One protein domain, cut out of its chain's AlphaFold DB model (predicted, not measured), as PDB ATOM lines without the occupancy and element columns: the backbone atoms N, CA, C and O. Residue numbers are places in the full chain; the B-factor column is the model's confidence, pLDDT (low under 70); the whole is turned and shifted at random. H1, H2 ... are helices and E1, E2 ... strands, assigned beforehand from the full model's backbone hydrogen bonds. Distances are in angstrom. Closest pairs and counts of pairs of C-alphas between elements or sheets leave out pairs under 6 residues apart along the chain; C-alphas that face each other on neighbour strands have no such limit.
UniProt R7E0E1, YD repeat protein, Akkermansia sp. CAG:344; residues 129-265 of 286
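This is residues 129 to 265 of the 286 residues of the protein "YD repeat protein" of Akkermansia sp. CAG:344 (UniProt R7E0E1). A twisted sheet of five parallel strands makes the main slab, with H1 packed along one face near its E2 edge, and a small antiparallel sheet, E4, E5 and E6, stands at the end where E1 and E3 finish. H4 sits by the opposite edge strand, E8, and the short H3 lies between H4 and the small sheet. The printed part has 137 residues with four named helices and eight named strands, in the order E1 H1 E2 H2 E3 E4 E5 E6 H3 E7 H4 E8. The large sheet runs E2 E1 E3 E7 E8, and the class is mixed, helices and strands. The whole is compact, with a radius of gyration of the C-alphas of 14.6 A and spans of 47 by 36 by 22 A.

E1, residues 129 to 135, begins at C-alpha 129 (107.335, 56.107, 46.915) and is 19.5 A long. H1, residues 145 to 155, is 15.5 A long. E2 is residues 160 to 163 and H2 residues 171 to 174. E3, residues 180 to 187, is 20.6 A long and runs on into E4, residues 189 to 192, at 62 degrees across a break of 1 residue. C-alpha 189 is at (108.371, 60.143, 70.699). E5 is residues 201 to 205, 13.3 A long, E6 residues 208 to 213, 15.9 A long, and H3 residues 218 to 221. E7, residues 230 to 239, is 19.2 A long and bends by 111 degrees at residue 233. H4, residues 247 to 256, is 14.4 A long. E8, residues 260 to 263, ends at C-alpha 263 (99.319, 64.840, 63.114).

In the large sheet E2 and E8 are the edge strands. E1 and E3 are parallel at 20 degrees, with N 133 and O 185 2.8 A apart, within hydrogen-bond range. E2 and E1 are parallel at 34 degrees, with N 161 and O 132 at 2.8 A. E3 and E7 are parallel at 4 degrees, with N 237 and O 184 at 2.8 A; E7 and E8, also at 4 degrees, have N 236 and O 260 at 2.8 A. E1, H1, E2 and E7, H4, E8 are strand-helix-strand units, two parallel neighbour strands with a helix between, and E2, H2, E3 is a split one, with E1 between its strands; the three crossovers are right-handed. H1 and this sheet form two layers, a helix on one face of a sheet, at a height over the sheet of 9.8 A. H1 lies over E1 and only just over E2, with 3 of its C-alphas there, and runs along the strands, at 6 degrees to E1 on the local plane. The closest C-alphas of H1 and E2 are those of Leu 154 and Val 160, 6.4 A apart. H2 and H4 only graze the sheet; the closest C-alphas of H4 and E8 are those of Gln 254 and Ile 261, 6.2 A apart. E4, E5 and E6 form a meander, each strand the antiparallel neighbour of the one before, in two hairpins at 159 degrees each. N 191 and O 202 are 2.8 A apart, and so are N 203 and O 210. The closest C-alphas of E1 and E5 are those of Ala 135 and Trp 205, 5.5 A apart. H3 is on this sheet at a height of 6.8 A, only just over E6, with 3 of its 4 C-alphas there. H3 and H4 touch, their closest C-alphas being those of Ser 220 and Ser 252, 6.4 A apart. H1 and H4 are apart. In H1 and H4 every O i to N i+4 pair is within hydrogen-bond range; H2 and H3 are too short for such a pair.

The two C-alphas farthest apart are those of Cys 177 and Gly 196, 48.4 A. The printed part has no cut, and no link is long. The mean pLDDT of the printed part is 82.1; it is under 70 at residues 139 to 146, 176 to 177, 191 to 198, 241 and 265.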
ATOM      1  N   ILE A 129     106.614  56.732  45.799       86.88
ATOM      2  CA  ILE A 129     107.335  56.107  46.915       86.88
ATOM      3  C   ILE A 129     106.788  56.546  48.272       86.88
ATOM      4  O   ILE A 129     106.254  57.647  48.433       86.88
ATOM      5  N   THR A 130     106.942  55.660  49.255       89.31
ATOM      6  CA  THR A 130     106.706  55.942  50.673       89.31
ATOM      7  C   THR A 130     108.041  55.922  51.404       89.31
ATOM      8  O   THR A 130     108.794  54.958  51.273       89.31
ATOM      9  N   LEU A 131     108.321  56.973  52.170       90.69
ATOM     10  CA  LEU A 131     109.480  57.056  53.053       90.69
ATOM     11  C   LEU A 131     108.992  56.936  54.494       90.69
ATOM     12  O   LEU A 131     108.163  57.736  54.927       90.69
ATOM     13  N   ASN A 132     109.496  55.941  55.220       92.56
ATOM     14  CA  ASN A 132     109.181  55.756  56.630       92.56
ATOM     15  C   ASN A 132     110.419  56.079  57.465       92.56
ATOM     16  O   ASN A 132     111.466  55.472  57.269       92.56
ATOM     17  N   TYR A 133     110.287  56.995  58.413       92.44
ATOM     18  CA  TYR A 133     111.331  57.357  59.358       92.44
ATOM     19  C   TYR A 133     110.937  56.948  60.765       92.44
ATOM     20  O   TYR A 133     109.794  57.144  61.181       92.44
ATOM     21  N   ILE A 134     111.904  56.417  61.503       89.44
ATOM     22  CA  ILE A 134     111.780  56.156  62.930       89.44
ATOM     23  C   ILE A 134     112.850  56.966  63.654       89.44
ATOM     24  O   ILE A 134     114.040  56.692  63.514       89.44
ATOM     25  N   ALA A 135     112.406  57.953  64.430       88.56
ATOM     26  CA  ALA A 135     113.249  58.758  65.300       88.56
ATOM     27  C   ALA A 135     113.363  58.088  66.676       88.56
ATOM     28  O   ALA A 135     112.383  57.994  67.419       88.56
ATOM     29  N   TYR A 136     114.565  57.620  67.016       83.38
ATOM     30  CA  TYR A 136     114.837  56.945  68.287       83.38
ATOM     31  C   TYR A 136     115.127  57.960  69.400       83.38
ATOM     32  O   TYR A 136     115.938  58.856  69.179       83.38
ATOM     33  N   PRO A 137     114.547  57.830  70.608       77.88
ATOM     34  CA  PRO A 137     114.911  58.666  71.753       77.88
ATOM     35  C   PRO A 137     116.232  58.200  72.406       77.88
ATOM     36  O   PRO A 137     116.382  57.036  72.780       77.88
ATOM     37  N   GLY A 138     117.183  59.123  72.590       70.38
ATOM     38  CA  GLY A 138     118.461  58.955  73.306       70.38
ATOM     39  C   GLY A 138     119.363  57.789  72.862       70.38
ATOM     40  O   GLY A 138     119.120  57.099  71.875       70.38
ATOM     41  N   LYS A 139     120.422  57.508  73.637       55.09
ATOM     42  CA  LYS A 139     121.308  56.325  73.483       55.09
ATOM     43  C   LYS A 139     120.630  54.948  73.679       55.09
ATOM     44  O   LYS A 139     121.331  53.954  73.876       55.09
ATOM     45  N   GLN A 140     119.301  54.824  73.640       54.53
ATOM     46  CA  GLN A 140     118.620  53.523  73.716       54.53
ATOM     47  C   GLN A 140     118.634  52.812  72.357       54.53
ATOM     48  O   GLN A 140     117.606  52.611  71.721       54.53
ATOM     49  N   LYS A 141     119.821  52.364  71.939       50.69
ATOM     50  CA  LYS A 141     120.000  51.559  70.722       50.69
ATOM     51  C   LYS A 141     119.370  50.158  70.786       50.69
ATOM     52  O   LYS A 141     119.316  49.497  69.761       50.69
ATOM     53  N   GLU A 142     118.931  49.670  71.953       46.12
ATOM     54  CA  GLU A 142     118.804  48.210  72.138       46.12
ATOM     55  C   GLU A 142     117.591  47.687  72.931       46.12
ATOM     56  O   GLU A 142     117.525  46.482  73.170       46.12
ATOM     57  N   LYS A 143     116.624  48.506  73.384       49.56
ATOM     58  CA  LYS A 143     115.596  47.983  74.324       49.56
ATOM     59  C   LYS A 143     114.136  48.360  74.099       49.56
ATOM     60  O   LYS A 143     113.295  47.778  74.790       49.56
ATOM     61  N   ASP A 144     113.796  49.231  73.150       59.31
ATOM     62  CA  ASP A 144     112.379  49.471  72.858       59.31
ATOM     63  C   ASP A 144     111.839  48.433  71.864       59.31
ATOM     64  O   ASP A 144     111.836  48.617  70.649       59.31
ATOM     65  N   LYS A 145     111.389  47.295  72.403       59.22
ATOM     66  CA  LYS A 145     110.742  46.230  71.620       59.22
ATOM     67  C   LYS A 145     109.482  46.715  70.890       59.22
ATOM     68  O   LYS A 145     109.136  46.126  69.870       59.22
ATOM     69  N   GLY A 146     108.807  47.752  71.397       64.31
ATOM     70  CA  GLY A 146     107.651  48.342  70.721       64.31
ATOM     71  C   GLY A 146     108.068  49.016  69.417       64.31
ATOM     72  O   GLY A 146     107.414  48.852  68.389       64.31
ATOM     73  N   LEU A 147     109.219  49.686  69.429       71.38
ATOM     74  CA  LEU A 147     109.766  50.347  68.250       71.38
ATOM     75  C   LEU A 147     110.243  49.367  67.172       71.38
ATOM     76  O   LEU A 147     110.007  49.590  65.987       71.38
ATOM     77  N   GLU A 148     110.818  48.237  67.580       74.19
ATOM     78  CA  GLU A 148     111.198  47.157  66.661       74.19
ATOM     79  C   GLU A 148     109.974  46.533  65.959       74.19
ATOM     80  O   GLU A 148     110.014  46.206  64.772       74.19
ATOM     81  N   GLU A 149     108.840  46.404  66.656       71.06
ATOM     82  CA  GLU A 149     107.586  45.960  66.037       71.06
ATOM     83  C   GLU A 149     107.050  46.992  65.034       71.06
ATOM     84  O   GLU A 149     106.606  46.630  63.934       71.06
ATOM     85  N   VAL A 150     107.113  48.282  65.387       75.81
ATOM     86  CA  VAL A 150     106.762  49.378  64.473       75.81
ATOM     87  C   VAL A 150     107.631  49.303  63.217       75.81
ATOM     88  O   VAL A 150     107.081  49.309  62.114       75.81
ATOM     89  N   LYS A 151     108.949  49.127  63.362       83.44
ATOM     90  CA  LYS A 151     109.898  48.956  62.254       83.44
ATOM     91  C   LYS A 151     109.511  47.808  61.328       83.44
ATOM     92  O   LYS A 151     109.190  48.064  60.167       83.44
ATOM     93  N   LYS A 152     109.403  46.581  61.849       82.56
ATOM     94  CA  LYS A 152     108.997  45.388  61.074       82.56
ATOM     95  C   LYS A 152     107.681  45.598  60.316       82.56
ATOM     96  O   LYS A 152     107.458  45.061  59.231       82.56
ATOM     97  N   ARG A 153     106.753  46.382  60.876       77.50
ATOM     98  CA  ARG A 153     105.487  46.717  60.210       77.50
ATOM     99  C   ARG A 153     105.662  47.736  59.091       77.50
ATOM    100  O   ARG A 153     105.002  47.582  58.063       77.50
ATOM    101  N   LEU A 154     106.460  48.775  59.301       82.38
ATOM    102  CA  LEU A 154     106.693  49.807  58.296       82.38
ATOM    103  C   LEU A 154     107.511  49.276  57.120       82.38
ATOM    104  O   LEU A 154     107.200  49.634  55.989       82.38
ATOM    105  N   GLU A 155     108.412  48.320  57.356       85.06
ATOM    106  CA  GLU A 155     109.151  47.601  56.307       85.06
ATOM    107  C   GLU A 155     108.219  46.910  55.296       85.06
ATOM    108  O   GLU A 155     108.527  46.836  54.109       85.06
ATOM    109  N   ARG A 156     107.017  46.479  55.718       78.25
ATOM    110  CA  ARG A 156     105.987  45.937  54.805       78.25
ATOM    111  C   ARG A 156     105.359  46.991  53.890       78.25
ATOM    112  O   ARG A 156     104.726  46.630  52.901       78.25
ATOM    113  N   LYS A 157     105.449  48.273  54.249       77.94
ATOM    114  CA  LYS A 157     104.846  49.406  53.526       77.94
ATOM    115  C   LYS A 157     105.856  50.184  52.681       77.94
ATOM    116  O   LYS A 157     105.446  50.967  51.831       77.94
ATOM    117  N   GLY A 158     107.148  50.002  52.927       79.69
ATOM    118  CA  GLY A 158     108.226  50.679  52.220       79.69
ATOM    119  C   GLY A 158     109.527  50.642  53.021       79.69
ATOM    120  O   GLY A 158     109.544  50.115  54.132       79.69
ATOM    121  N   PRO A 159     110.615  51.219  52.487       84.81
ATOM    122  CA  PRO A 159     111.870  51.322  53.218       84.81
ATOM    123  C   PRO A 159     111.676  52.095  54.529       84.81
ATOM    124  O   PRO A 159     110.883  53.043  54.598       84.81
ATOM    125  N   VAL A 160     112.399  51.661  55.560       89.12
ATOM    126  CA  VAL A 160     112.436  52.297  56.877       89.12
ATOM    127  C   VAL A 160     113.836  52.829  57.125       89.12
ATOM    128  O   VAL A 160     114.813  52.105  56.952       89.12
ATOM    129  N   TYR A 161     113.910  54.086  57.544       90.12
ATOM    130  CA  TYR A 161     115.144  54.789  57.853       90.12
ATOM    131  C   TYR A 161     115.158  55.144  59.339       90.12
ATOM    132  O   TYR A 161     114.250  55.803  59.852       90.12
ATOM    133  N   GLU A 162     116.179  54.670  60.038       89.56
ATOM    134  CA  GLU A 162     116.362  54.896  61.469       89.56
ATOM    135  C   GLU A 162     117.231  56.133  61.673       89.56
ATOM    136  O   GLU A 162     118.307  56.240  61.085       89.56
ATOM    137  N   THR A 163     116.771  57.062  62.506       89.00
ATOM    138  CA  THR A 163     117.486  58.308  62.799       89.00
ATOM    139  C   THR A 163     117.705  58.452  64.300       89.00
ATOM    140  O   THR A 163     116.819  58.179  65.116       89.00
ATOM    141  N   PHE A 164     118.907  58.889  64.670       87.50
ATOM    142  CA  PHE A 164     119.365  59.015  66.057       87.50
ATOM    143  C   PHE A 164     119.705  60.466  66.423       87.50
ATOM    144  O   PHE A 164     120.164  60.732  67.532       87.50
ATOM    145  N   SER A 165     119.478  61.396  65.501       89.00
ATOM    146  CA  SER A 165     119.569  62.845  65.646       89.00
ATOM    147  C   SER A 165     118.677  63.500  64.582       89.00
ATOM    148  O   SER A 165     118.509  62.912  63.508       89.00
ATOM    149  N   PRO A 166     118.147  64.716  64.814       91.06
ATOM    150  CA  PRO A 166     117.506  65.499  63.757       91.06
ATOM    151  C   PRO A 166     118.390  65.684  62.514       91.06
ATOM    152  O   PRO A 166     117.871  65.745  61.407       91.06
ATOM    153  N   ASP A 167     119.715  65.716  62.681       89.81
ATOM    154  CA  ASP A 167     120.664  65.869  61.570       89.81
ATOM    155  C   ASP A 167     120.729  64.633  60.654       89.81
ATOM    156  O   ASP A 167     121.092  64.753  59.485       89.81
ATOM    157  N   ASP A 168     120.341  63.453  61.153       89.50
ATOM    158  CA  ASP A 168     120.278  62.220  60.355       89.50
ATOM    159  C   ASP A 168     119.053  62.212  59.418       89.50
ATOM    160  O   ASP A 168     118.905  61.342  58.558       89.50
ATOM    161  N   PHE A 169     118.120  63.152  59.599       92.06
ATOM    162  CA  PHE A 169     116.896  63.226  58.816       92.06
ATOM    163  C   PHE A 169     117.137  63.885  57.457       92.06
ATOM    164  O   PHE A 169     117.063  65.106  57.303       92.06
ATOM    165  N   ASN A 170     117.374  63.057  56.438       90.12
ATOM    166  CA  ASN A 170     117.650  63.525  55.084       90.12
ATOM    167  C   ASN A 170     116.824  62.798  54.002       90.12
ATOM    168  O   ASN A 170     117.369  62.060  53.188       90.12
ATOM    169  N   PRO A 171     115.502  63.030  53.908       88.94
ATOM    170  CA  PRO A 171     114.646  62.359  52.918       88.94
ATOM    171  C   PRO A 171     115.014  62.653  51.457       88.94
ATOM    172  O   PRO A 171     114.659  61.887  50.558       88.94
ATOM    173  N   SER A 172     115.749  63.738  51.207       86.38
ATOM    174  CA  SER A 172     116.194  64.133  49.868       86.38
ATOM    175  C   SER A 172     117.180  63.134  49.253       86.38
ATOM    176  O   SER A 172     117.196  62.985  48.035       86.38
ATOM    177  N   GLU A 173     117.968  62.416  50.061       86.12
ATOM    178  CA  GLU A 173     118.976  61.473  49.552       86.12
ATOM    179  C   GLU A 173     118.373  60.197  48.952       86.12
ATOM    180  O   GLU A 173     119.002  59.529  48.133       86.12
ATOM    181  N   HIS A 174     117.129  59.874  49.316       83.75
ATOM    182  CA  HIS A 174     116.420  58.693  48.820       83.75
ATOM    183  C   HIS A 174     115.534  58.993  47.603       83.75
ATOM    184  O   HIS A 174     114.896  58.094  47.049       83.75
ATOM    185  N   CYS A 175     115.486  60.254  47.172       77.62
ATOM    186  CA  CYS A 175     114.722  60.681  46.011       77.62
ATOM    187  C   CYS A 175     115.589  60.543  44.749       77.62
ATOM    188  O   CYS A 175     116.411  61.406  44.449       77.62
ATOM    189  N   CYS A 176     115.415  59.449  43.999       66.31
ATOM    190  CA  CYS A 176     116.088  59.233  42.712       66.31
ATOM    191  C   CYS A 176     115.177  59.549  41.507       66.31
ATOM    192  O   CYS A 176     113.950  59.602  41.620       66.31
ATOM    193  N   CYS A 177     115.806  59.809  40.356       64.06
ATOM    194  CA  CYS A 177     115.208  60.431  39.171       64.06
ATOM    195  C   CYS A 177     113.886  59.785  38.719       64.06
ATOM    196  O   CYS A 177     113.859  58.626  38.311       64.06
ATOM    197  N   GLY A 178     112.809  60.577  38.729       70.81
ATOM    198  CA  GLY A 178     111.502  60.223  38.161       70.81
ATOM    199  C   GLY A 178     110.456  59.724  39.161       70.81
ATOM    200  O   GLY A 178     109.304  59.555  38.770       70.81
ATOM    201  N   LYS A 179     110.818  59.527  40.437       84.00
ATOM    202  CA  LYS A 179     109.870  59.130  41.487       84.00
ATOM    203  C   LYS A 179     109.434  60.323  42.333       84.00
ATOM    204  O   LYS A 179     110.257  61.172  42.670       84.00
ATOM    205  N   CYS A 180     108.155  60.363  42.694       89.38
ATOM    206  CA  CYS A 180     107.602  61.348  43.618       89.38
ATOM    207  C   CYS A 180     107.256  60.704  44.968       89.38
ATOM    208  O   CYS A 180     106.880  59.532  45.048       89.38
ATOM    209  N   VAL A 181     107.385  61.466  46.052       90.81
ATOM    210  CA  VAL A 181     107.024  61.026  47.400       90.81
ATOM    211  C   VAL A 181     105.521  61.187  47.574       90.81
ATOM    212  O   VAL A 181     104.998  62.300  47.619       90.81
ATOM    213  N   LYS A 182     104.816  60.062  47.675       91.31
ATOM    214  CA  LYS A 182     103.384  60.048  47.988       91.31
ATOM    215  C   LYS A 182     103.141  60.141  49.480       91.31
ATOM    216  O   LYS A 182     102.159  60.740  49.904       91.31
ATOM    217  N   LYS A 183     104.022  59.542  50.275       91.62
ATOM    218  CA  LYS A 183     103.876  59.534  51.723       91.62
ATOM    219  C   LYS A 183     105.217  59.662  52.422       91.62
ATOM    220  O   LYS A 183     106.119  58.859  52.184       91.62
ATOM    221  N   LEU A 184     105.319  60.656  53.296       92.38
ATOM    222  CA  LEU A 184     106.407  60.794  54.255       92.38
ATOM    223  C   LEU A 184     105.836  60.518  55.643       92.38
ATOM    224  O   LEU A 184     105.099  61.334  56.188       92.38
ATOM    225  N   LEU A 185     106.154  59.351  56.190       92.12
ATOM    226  CA  LEU A 185     105.755  58.957  57.532       92.12
ATOM    227  C   LEU A 185     106.943  59.111  58.474       92.12
ATOM    228  O   LEU A 185     107.998  58.538  58.224       92.12
ATOM    229  N   ILE A 186     106.756  59.817  59.582       91.50
ATOM    230  CA  ILE A 186     107.750  59.935  60.646       91.50
ATOM    231  C   ILE A 186     107.113  59.469  61.948       91.50
ATOM    232  O   ILE A 186     106.091  60.005  62.379       91.50
ATOM    233  N   VAL A 187     107.721  58.471  62.578       87.88
ATOM    234  CA  VAL A 187     107.357  58.022  63.919       87.88
ATOM    235  C   VAL A 187     108.389  58.555  64.898       87.88
ATOM    236  O   VAL A 187     109.584  58.325  64.722       87.88
ATOM    237  N   MET A 188     107.936  59.281  65.914       85.44
ATOM    238  CA  MET A 188     108.801  59.874  66.932       85.44
ATOM    239  C   MET A 188     108.128  59.849  68.299       85.44
ATOM    240  O   MET A 188     106.906  59.707  68.401       85.44
ATOM    241  N   HIS A 189     108.922  59.997  69.357       80.19
ATOM    242  CA  HIS A 189     108.371  60.143  70.699       80.19
ATOM    243  C   HIS A 189     107.930  61.584  70.931       80.19
ATOM    244  O   HIS A 189     108.645  62.525  70.586       80.19
ATOM    245  N   GLY A 190     106.771  61.744  71.559       73.75
ATOM    246  CA  GLY A 190     106.259  63.040  71.961       73.75
ATOM    247  C   GLY A 190     105.633  62.976  73.337       73.75
ATOM    248  O   GLY A 190     105.140  61.940  73.783       73.75
ATOM    249  N   THR A 191     105.685  64.110  74.018       68.62
ATOM    250  CA  THR A 191     105.190  64.305  75.374       68.62
ATOM    251  C   THR A 191     104.409  65.608  75.424       68.62
ATOM    252  O   THR A 191     104.868  66.640  74.925       68.62
ATOM    253  N   ASP A 192     103.231  65.565  76.040       66.38
ATOM    254  CA  ASP A 192     102.499  66.774  76.394       66.38
ATOM    255  C   ASP A 192     103.183  67.461  77.577       66.38
ATOM    256  O   ASP A 192     103.445  66.847  78.612       66.38
ATOM    257  N   MET A 193     103.494  68.740  77.399       64.81
ATOM    258  CA  MET A 193     104.105  69.586  78.424       64.81
ATOM    259  C   MET A 193     103.075  70.532  79.061       64.81
ATOM    260  O   MET A 193     103.442  71.431  79.826       64.81
ATOM    261  N   SER A 194     101.794  70.373  78.731       61.78
ATOM    262  CA  SER A 194     100.721  71.272  79.134       61.78
ATOM    263  C   SER A 194     100.289  71.006  80.580       61.78
ATOM    264  O   SER A 194      99.557  70.068  80.881       61.78
ATOM    265  N   TYR A 195     100.678  71.898  81.491       50.44
ATOM    266  CA  TYR A 195      99.936  72.147  82.729       50.44
ATOM    267  C   TYR A 195      99.032  73.370  82.491       50.44
ATOM    268  O   TYR A 195      99.463  74.507  82.676       50.44
ATOM    269  N   GLY A 196      97.799  73.163  82.012       52.09
ATOM    270  CA  GLY A 196      96.836  74.242  81.713       52.09
ATOM    271  C   GLY A 196      96.532  74.429  80.217       52.09
ATOM    272  O   GLY A 196      96.602  73.481  79.449       52.09
ATOM    273  N   THR A 197      96.157  75.643  79.794       52.34
ATOM    274  CA  THR A 197      95.624  75.951  78.441       52.34
ATOM    275  C   THR A 197      96.679  76.189  77.352       52.34
ATOM    276  O   THR A 197      96.332  76.485  76.208       52.34
ATOM    277  N   ASN A 198      97.967  76.095  77.681       59.69
ATOM    278  CA  ASN A 198      99.041  76.269  76.707       59.69
ATOM    279  C   ASN A 198      99.330  74.925  76.043       59.69
ATOM    280  O   ASN A 198      99.948  74.094  76.691       59.69
ATOM    281  N   GLN A 199      98.923  74.752  74.781       72.38
ATOM    282  CA  GLN A 199      99.146  73.561  73.941       72.38
ATOM    283  C   GLN A 199     100.641  73.311  73.625       72.38
ATOM    284  O   GLN A 199     101.025  73.194  72.469       72.38
ATOM    285  N   ASN A 200     101.539  73.310  74.606       83.38
ATOM    286  CA  ASN A 200     102.971  73.133  74.370       83.38
ATOM    287  C   ASN A 200     103.301  71.645  74.255       83.38
ATOM    288  O   ASN A 200     102.926  70.855  75.119       83.38
ATOM    289  N   VAL A 201     104.079  71.280  73.239       84.56
ATOM    290  CA  VAL A 201     104.482  69.886  73.024       84.56
ATOM    291  C   VAL A 201     105.996  69.754  72.962       84.56
ATOM    292  O   VAL A 201     106.714  70.685  72.580       84.56
ATOM    293  N   ARG A 202     106.485  68.582  73.362       86.06
ATOM    294  CA  ARG A 202     107.890  68.196  73.261       86.06
ATOM    295  C   ARG A 202     108.006  66.911  72.455       86.06
ATOM    296  O   ARG A 202     107.188  66.018  72.638       86.06
ATOM    297  N   ALA A 203     109.031  66.812  71.618       87.44
ATOM    298  CA  ALA A 203     109.446  65.577  70.969       87.44
ATOM    299  C   ALA A 203     110.861  65.189  71.407       87.44
ATOM    300  O   ALA A 203     111.679  66.055  71.730       87.44
ATOM    301  N   GLU A 204     111.146  63.893  71.423       85.00
ATOM    302  CA  GLU A 204     112.494  63.369  71.648       85.00
ATOM    303  C   GLU A 204     113.018  62.750  70.354       85.00
ATOM    304  O   GLU A 204     112.364  61.899  69.749       85.00
ATOM    305  N   TRP A 205     114.201  63.197  69.930       88.81
ATOM    306  CA  TRP A 205     114.883  62.706  68.739       88.81
ATOM    307  C   TRP A 205     116.378  62.617  69.031       88.81
ATOM    308  O   TRP A 205     117.089  63.619  69.093       88.81
ATOM    309  N   GLY A 206     116.862  61.406  69.270       84.94
ATOM    310  CA  GLY A 206     118.193  61.195  69.809       84.94
ATOM    311  C   GLY A 206     118.346  61.835  71.180       84.94
ATOM    312  O   GLY A 206     117.435  61.823  72.005       84.94
ATOM    313  N   GLU A 207     119.501  62.449  71.408       84.31
ATOM    314  CA  GLU A 207     119.760  63.256  72.607       84.31
ATOM    315  C   GLU A 207     119.057  64.633  72.567       84.31
ATOM    316  O   GLU A 207     119.124  65.392  73.535       84.31
ATOM    317  N   ALA A 208     118.374  64.983  71.468       86.69
ATOM    318  CA  ALA A 208     117.682  66.259  71.336       86.69
ATOM    319  C   ALA A 208     116.262  66.202  71.925       86.69
ATOM    320  O   ALA A 208     115.404  65.432  71.491       86.69
ATOM    321  N   GLY A 209     115.991  67.083  72.892       87.19
ATOM    322  CA  GLY A 209     114.636  67.411  73.337       87.19
ATOM    323  C   GLY A 209     114.109  68.628  72.581       87.19
ATOM    324  O   GLY A 209     114.457  69.757  72.924       87.19
ATOM    325  N   LEU A 210     113.273  68.402  71.571       90.50
ATOM    326  CA  LEU A 210     112.720  69.444  70.710       90.50
ATOM    327  C   LEU A 210     111.418  69.984  71.302       90.50
ATOM    328  O   LEU A 210     110.543  69.211  71.683       90.50
ATOM    329  N   MET A 211     111.266  71.305  71.372       90.12
ATOM    330  CA  MET A 211     110.046  71.948  71.865       90.12
ATOM    331  C   MET A 211     109.339  72.749  70.782       90.12
ATOM    332  O   MET A 211     109.969  73.500  70.037       90.12
ATOM    333  N   GLU A 212     108.014  72.658  70.791       90.06
ATOM    334  CA  GLU A 212     107.133  73.483  69.978       90.06
ATOM    335  C   GLU A 212     106.187  74.265  70.899       90.06
ATOM    336  O   GLU A 212     105.359  73.707  71.629       90.06
ATOM    337  N   THR A 213     106.369  75.584  70.915       85.12
ATOM    338  CA  THR A 213     105.615  76.550  71.721       85.12
ATOM    339  C   THR A 213     105.339  77.798  70.886       85.12
ATOM    340  O   THR A 213     105.846  77.950  69.779       85.12
ATOM    341  N   ARG A 214     104.601  78.773  71.432       79.31
ATOM    342  CA  ARG A 214     104.391  80.068  70.749       79.31
ATOM    343  C   ARG A 214     105.687  80.799  70.368       79.31
ATOM    344  O   ARG A 214     105.656  81.638  69.476       79.31
ATOM    345  N   THR A 215     106.793  80.539  71.065       82.12
ATOM    346  CA  THR A 215     108.065  81.263  70.893       82.12
ATOM    347  C   THR A 215     109.241  80.363  70.520       82.12
ATOM    348  O   THR A 215     110.357  80.861  70.385       82.12
ATOM    349  N   ARG A 216     109.027  79.050  70.382       87.06
ATOM    350  CA  ARG A 216     110.067  78.078  70.026       87.06
ATOM    351  C   ARG A 216     109.519  77.115  68.986       87.06
ATOM    352  O   ARG A 216     108.555  76.427  69.289       87.06
ATOM    353  N   GLN A 217     110.167  77.050  67.827       91.44
ATOM    354  CA  GLN A 217     109.764  76.211  66.696       91.44
ATOM    355  C   GLN A 217     110.682  75.007  66.452       91.44
ATOM    356  O   GLN A 217     110.886  74.595  65.320       91.44
ATOM    357  N   GLN A 218     111.254  74.406  67.498       92.69
ATOM    358  CA  GLN A 218     112.340  73.433  67.312       92.69
ATOM    359  C   GLN A 218     111.896  72.132  66.632       92.69
ATOM    360  O   GLN A 218     112.733  71.460  66.044       92.69
ATOM    361  N   ILE A 219     110.614  71.757  66.721       92.81
ATOM    362  CA  ILE A 219     110.092  70.566  66.032       92.81
ATOM    363  C   ILE A 219     109.898  70.880  64.549       92.81
ATOM    364  O   ILE A 219     110.436  70.180  63.696       92.81
ATOM    365  N   SER A 220     109.163  71.947  64.230       93.25
ATOM    366  CA  SER A 220     108.941  72.362  62.842       93.25
ATOM    367  C   SER A 220     110.232  72.797  62.125       93.25
ATOM    368  O   SER A 220     110.361  72.581  60.920       93.25
ATOM    369  N   ASP A 221     111.228  73.310  62.853       94.12
ATOM    370  CA  ASP A 221     112.550  73.682  62.332       94.12
ATOM    371  C   ASP A 221     113.295  72.516  61.672       94.12
ATOM    372  O   ASP A 221     113.972  72.734  60.665       94.12
ATOM    373  N   VAL A 222     113.119  71.285  62.169       92.81
ATOM    374  CA  VAL A 222     113.724  70.072  61.578       92.81
ATOM    375  C   VAL A 222     113.289  69.889  60.120       92.81
ATOM    376  O   VAL A 222     114.040  69.383  59.289       92.81
ATOM    377  N   PHE A 223     112.086  70.350  59.779       92.06
ATOM    378  CA  PHE A 223     111.475  70.128  58.472       92.06
ATOM    379  C   PHE A 223     111.684  71.275  57.479       92.06
ATOM    380  O   PHE A 223     111.450  71.090  56.285       92.06
ATOM    381  N   LYS A 224     112.166  72.443  57.927       87.88
ATOM    382  CA  LYS A 224     112.256  73.663  57.098       87.88
ATOM    383  C   LYS A 224     113.074  73.500  55.818       87.88
ATOM    384  O   LYS A 224     112.808  74.179  54.831       87.88
ATOM    385  N   ASN A 225     114.075  72.623  55.838       81.25
ATOM    386  CA  ASN A 225     115.012  72.442  54.728       81.25
ATOM    387  C   ASN A 225     114.748  71.174  53.903       81.25
ATOM    388  O   ASN A 225     115.550  70.836  53.030       81.25
ATOM    389  N   VAL A 226     113.634  70.481  54.147       84.50
ATOM    390  CA  VAL A 226     113.265  69.270  53.411       84.50
ATOM    391  C   VAL A 226     112.859  69.638  51.987       84.50
ATOM    392  O   VAL A 226     111.843  70.293  51.764       84.50
ATOM    393  N   LYS A 227     113.646  69.197  51.001       84.88
ATOM    394  CA  LYS A 227     113.400  69.452  49.576       84.88
ATOM    395  C   LYS A 227     113.214  68.133  48.841       84.88
ATOM    396  O   LYS A 227     114.159  67.596  48.271       84.88
ATOM    397  N   ILE A 228     111.985  67.629  48.849       87.94
ATOM    398  CA  ILE A 228     111.620  66.379  48.174       87.94
ATOM    399  C   ILE A 228     110.535  66.606  47.115       87.94
ATOM    400  O   ILE A 228     109.659  67.453  47.306       87.94
ATOM    401  N   PRO A 229     110.579  65.874  45.987       90.19
ATOM    402  CA  PRO A 229     109.558  65.961  44.953       90.19
ATOM    403  C   PRO A 229     108.303  65.214  45.414       90.19
ATOM    404  O   PRO A 229     108.207  63.999  45.261       90.19
ATOM    405  N   PHE A 230     107.340  65.912  46.004       91.69
ATOM    406  CA  PHE A 230     106.063  65.303  46.375       91.69
ATOM    407  C   PHE A 230     105.173  65.035  45.155       91.69
ATOM    408  O   PHE A 230     105.226  65.756  44.159       91.69
ATOM    409  N   CYS A 231     104.353  63.986  45.234       91.62
ATOM    410  CA  CYS A 231     103.310  63.729  44.240       91.62
ATOM    411  C   CYS A 231     102.179  64.768  44.349       91.62
ATOM    412  O   CYS A 231     102.010  65.384  45.395       91.62
ATOM    413  N   GLU A 232     101.354  64.909  43.304       90.25
ATOM    414  CA  GLU A 232     100.191  65.822  43.304       90.25
ATOM    415  C   GLU A 232      99.231  65.550  44.476       90.25
ATOM    416  O   GLU A 232      98.692  66.472  45.081       90.25
ATOM    417  N   LYS A 233      99.048  64.270  44.819       92.00
ATOM    418  CA  LYS A 233      98.344  63.831  46.026       92.00
ATOM    419  C   LYS A 233      99.345  63.170  46.958       92.00
ATOM    420  O   LYS A 233      99.808  62.062  46.679       92.00
ATOM    421  N   CYS A 234      99.671  63.854  48.044       91.94
ATOM    422  CA  CYS A 234     100.665  63.409  49.006       91.94
ATOM    423  C   CYS A 234     100.218  63.637  50.450       91.94
ATOM    424  O   CYS A 234      99.394  64.506  50.736       91.94
ATOM    425  N   GLU A 235     100.808  62.863  51.355       93.56
ATOM    426  CA  GLU A 235     100.555  62.912  52.792       93.56
ATOM    427  C   GLU A 235     101.882  63.001  53.562       93.56
ATOM    428  O   GLU A 235     102.829  62.256  53.289       93.56
ATOM    429  N   VAL A 236     101.943  63.891  54.549       92.12
ATOM    430  CA  VAL A 236     103.002  63.930  55.559       92.12
ATOM    431  C   VAL A 236     102.371  63.566  56.895       92.12
ATOM    432  O   VAL A 236     101.531  64.290  57.430       92.12
ATOM    433  N   GLU A 237     102.771  62.418  57.424       91.06
ATOM    434  CA  GLU A 237     102.202  61.826  58.627       91.06
ATOM    435  C   GLU A 237     103.241  61.853  59.747       91.06
ATOM    436  O   GLU A 237     104.282  61.204  59.646       91.06
ATOM    437  N   LEU A 238     102.961  62.576  60.833       88.44
ATOM    438  CA  LEU A 238     103.756  62.502  62.059       88.44
ATOM    439  C   LEU A 238     102.974  61.699  63.097       88.44
ATOM    440  O   LEU A 238     101.947  62.142  63.626       88.44
ATOM    441  N   ARG A 239     103.496  60.512  63.400       85.19
ATOM    442  CA  ARG A 239     102.976  59.620  64.430       85.19
ATOM    443  C   ARG A 239     103.750  59.824  65.711       85.19
ATOM    444  O   ARG A 239     104.903  59.423  65.827       85.19
ATOM    445  N   SER A 240     103.085  60.445  66.665       76.00
ATOM    446  CA  SER A 240     103.632  60.669  67.987       76.00
ATOM    447  C   SER A 240     102.498  60.770  68.988       76.00
ATOM    448  O   SER A 240     101.390  61.190  68.654       76.00
ATOM    449  N   CYS A 241     102.789  60.447  70.243       67.69
ATOM    450  CA  CYS A 241     101.904  60.830  71.325       67.69
ATOM    451  C   CYS A 241     101.916  62.369  71.446       67.69
ATOM    452  O   CYS A 241     102.962  63.002  71.282       67.69
ATOM    453  N   TYR A 242     100.754  62.970  71.700       71.69
ATOM    454  CA  TYR A 242     100.567  64.387  72.051       71.69
ATOM    455  C   TYR A 242     100.843  65.476  70.987       71.69
ATOM    456  O   TYR A 242     100.218  66.530  71.075       71.69
ATOM    457  N   LEU A 243     101.680  65.262  69.962       79.06
ATOM    458  CA  LEU A 243     102.052  66.334  69.012       79.06
ATOM    459  C   LEU A 243     100.858  66.953  68.270       79.06
ATOM    460  O   LEU A 243     100.823  68.163  68.060       79.06
ATOM    461  N   GLY A 244      99.856  66.148  67.911       74.88
ATOM    462  CA  GLY A 244      98.665  66.618  67.201       74.88
ATOM    463  C   GLY A 244      97.741  67.542  67.998       74.88
ATOM    464  O   GLY A 244      96.797  68.060  67.405       74.88
ATOM    465  N   GLN A 245      98.000  67.757  69.295       74.25
ATOM    466  CA  GLN A 245      97.269  68.722  70.126       74.25
ATOM    467  C   GLN A 245      97.763  70.170  69.966       74.25
ATOM    468  O   GLN A 245      97.101  71.088  70.443       74.25
ATOM    469  N   ASN A 246      98.929  70.385  69.345       81.31
ATOM    470  CA  ASN A 246      99.497  71.715  69.148       81.31
ATOM    471  C   ASN A 246      99.084  72.286  67.782       81.31
ATOM    472  O   ASN A 246      99.558  71.843  66.731       81.31
ATOM    473  N   ASP A 247      98.224  73.305  67.797       82.38
ATOM    474  CA  ASP A 247      97.716  73.935  66.572       82.38
ATOM    475  C   ASP A 247      98.797  74.742  65.826       82.38
ATOM    476  O   ASP A 247      98.770  74.848  64.594       82.38
ATOM    477  N   ALA A 248      99.789  75.280  66.544       85.44
ATOM    478  CA  ALA A 248     100.896  76.033  65.948       85.44
ATOM    479  C   ALA A 248     101.843  75.130  65.140       85.44
ATOM    480  O   ALA A 248     102.284  75.515  64.056       85.44
ATOM    481  N   LEU A 249     102.092  73.906  65.615       88.31
ATOM    482  CA  LEU A 249     102.849  72.868  64.926       88.31
ATOM    483  C   LEU A 249     102.145  72.493  63.629       88.31
ATOM    484  O   LEU A 249     102.756  72.504  62.564       88.31
ATOM    485  N   ARG A 250     100.836  72.216  63.716       87.75
ATOM    486  CA  ARG A 250      99.998  71.899  62.554       87.75
ATOM    487  C   ARG A 250     100.079  72.996  61.503       87.75
ATOM    488  O   ARG A 250     100.383  72.702  60.352       87.75
ATOM    489  N   THR A 251      99.869  74.242  61.917       89.06
ATOM    490  CA  THR A 251      99.923  75.407  61.024       89.06
ATOM    491  C   THR A 251     101.302  75.545  60.375       89.06
ATOM    492  O   THR A 251     101.406  75.757  59.168       89.06
ATOM    493  N   SER A 252     102.370  75.369  61.157       91.06
ATOM    494  CA  SER A 252     103.746  75.464  60.663       91.06
ATOM    495  C   SER A 252     104.029  74.398  59.605       91.06
ATOM    496  O   SER A 252     104.491  74.730  58.517       91.06
ATOM    497  N   LEU A 253     103.668  73.138  59.856       91.62
ATOM    498  CA  LEU A 253     103.867  72.047  58.896       91.62
ATOM    499  C   LEU A 253     103.012  72.215  57.632       91.62
ATOM    500  O   LEU A 253     103.513  71.996  56.533       91.62
ATOM    501  N   GLN A 254     101.764  72.678  57.761       91.62
ATOM    502  CA  GLN A 254     100.895  72.984  56.613       91.62
ATOM    503  C   GLN A 254     101.459  74.102  55.732       91.62
ATOM    504  O   GLN A 254     101.236  74.105  54.528       91.62
ATOM    505  N   SER A 255     102.195  75.049  56.319       91.31
ATOM    506  CA  SER A 255     102.863  76.105  55.552       91.31
ATOM    507  C   SER A 255     104.139  75.626  54.846       91.31
ATOM    508  O   SER A 255     104.550  76.229  53.859       91.31
ATOM    509  N   MET A 256     104.770  74.558  55.349       90.81
ATOM    510  CA  MET A 256     106.042  74.034  54.836       90.81
ATOM    511  C   MET A 256     105.859  72.985  53.739       90.81
ATOM    512  O   MET A 256     106.675  72.916  52.821       90.81
ATOM    513  N   PHE A 257     104.814  72.161  53.829       91.56
ATOM    514  CA  PHE A 257     104.595  71.048  52.910       91.56
ATOM    515  C   PHE A 257     103.394  71.297  51.991       91.56
ATOM    516  O   PHE A 257     102.340  71.709  52.467       91.56
ATOM    517  N   PRO A 258     103.487  70.950  50.695       90.69
ATOM    518  CA  PRO A 258     102.358  71.023  49.766       90.69
ATOM    519  C   PRO A 258     101.369  69.845  49.919       90.69
ATOM    520  O   PRO A 258     100.581  69.585  49.015       90.69
ATOM    521  N   CYS A 259     101.436  69.104  51.028       91.75
ATOM    522  CA  CYS A 259     100.749  67.831  51.244       91.75
ATOM    523  C   CYS A 259      99.696  67.923  52.343       91.75
ATOM    524  O   CYS A 259      99.722  68.822  53.185       91.75
ATOM    525  N   GLU A 260      98.813  66.927  52.393       93.25
ATOM    526  CA  GLU A 260      97.957  66.735  53.555       93.25
ATOM    527  C   GLU A 260      98.817  66.442  54.792       93.25
ATOM    528  O   GLU A 260      99.663  65.546  54.778       93.25
ATOM    529  N   ILE A 261      98.605  67.210  55.864       90.25
ATOM    530  CA  ILE A 261      99.317  67.040  57.131       90.25
ATOM    531  C   ILE A 261      98.459  66.241  58.104       90.25
ATOM    532  O   ILE A 261      97.425  66.719  58.581       90.25
ATOM    533  N   VAL A 262      98.953  65.067  58.483       87.25
ATOM    534  CA  VAL A 262      98.318  64.205  59.476       87.25
ATOM    535  C   VAL A 262      99.174  64.185  60.739       87.25
ATOM    536  O   VAL A 262     100.239  63.572  60.782       87.25
ATOM    537  N   LEU A 263      98.696  64.857  61.790       81.88
ATOM    538  CA  LEU A 263      99.319  64.840  63.114       81.88
ATOM    539  C   LEU A 263      98.484  64.030  64.090       81.88
ATOM    540  O   LEU A 263      97.308  64.326  64.315       81.88
ATOM    541  N   TYR A 264      99.133  63.050  64.701       72.44
ATOM    542  CA  TYR A 264      98.552  62.184  65.710       72.44
ATOM    543  C   TYR A 264      98.633  62.918  67.064       72.44
ATOM    544  O   TYR A 264      99.706  63.326  67.505       72.44
ATOM    545  N   GLY A 265      97.486  63.183  67.688       62.66
ATOM    546  CA  GLY A 265      97.374  63.697  69.061       62.66
ATOM    547  C   GLY A 265      96.776  62.622  69.961       62.66
ATOM    548  O   GLY A 265      96.339  61.590  69.458       62.66
TER     549      GLY A 265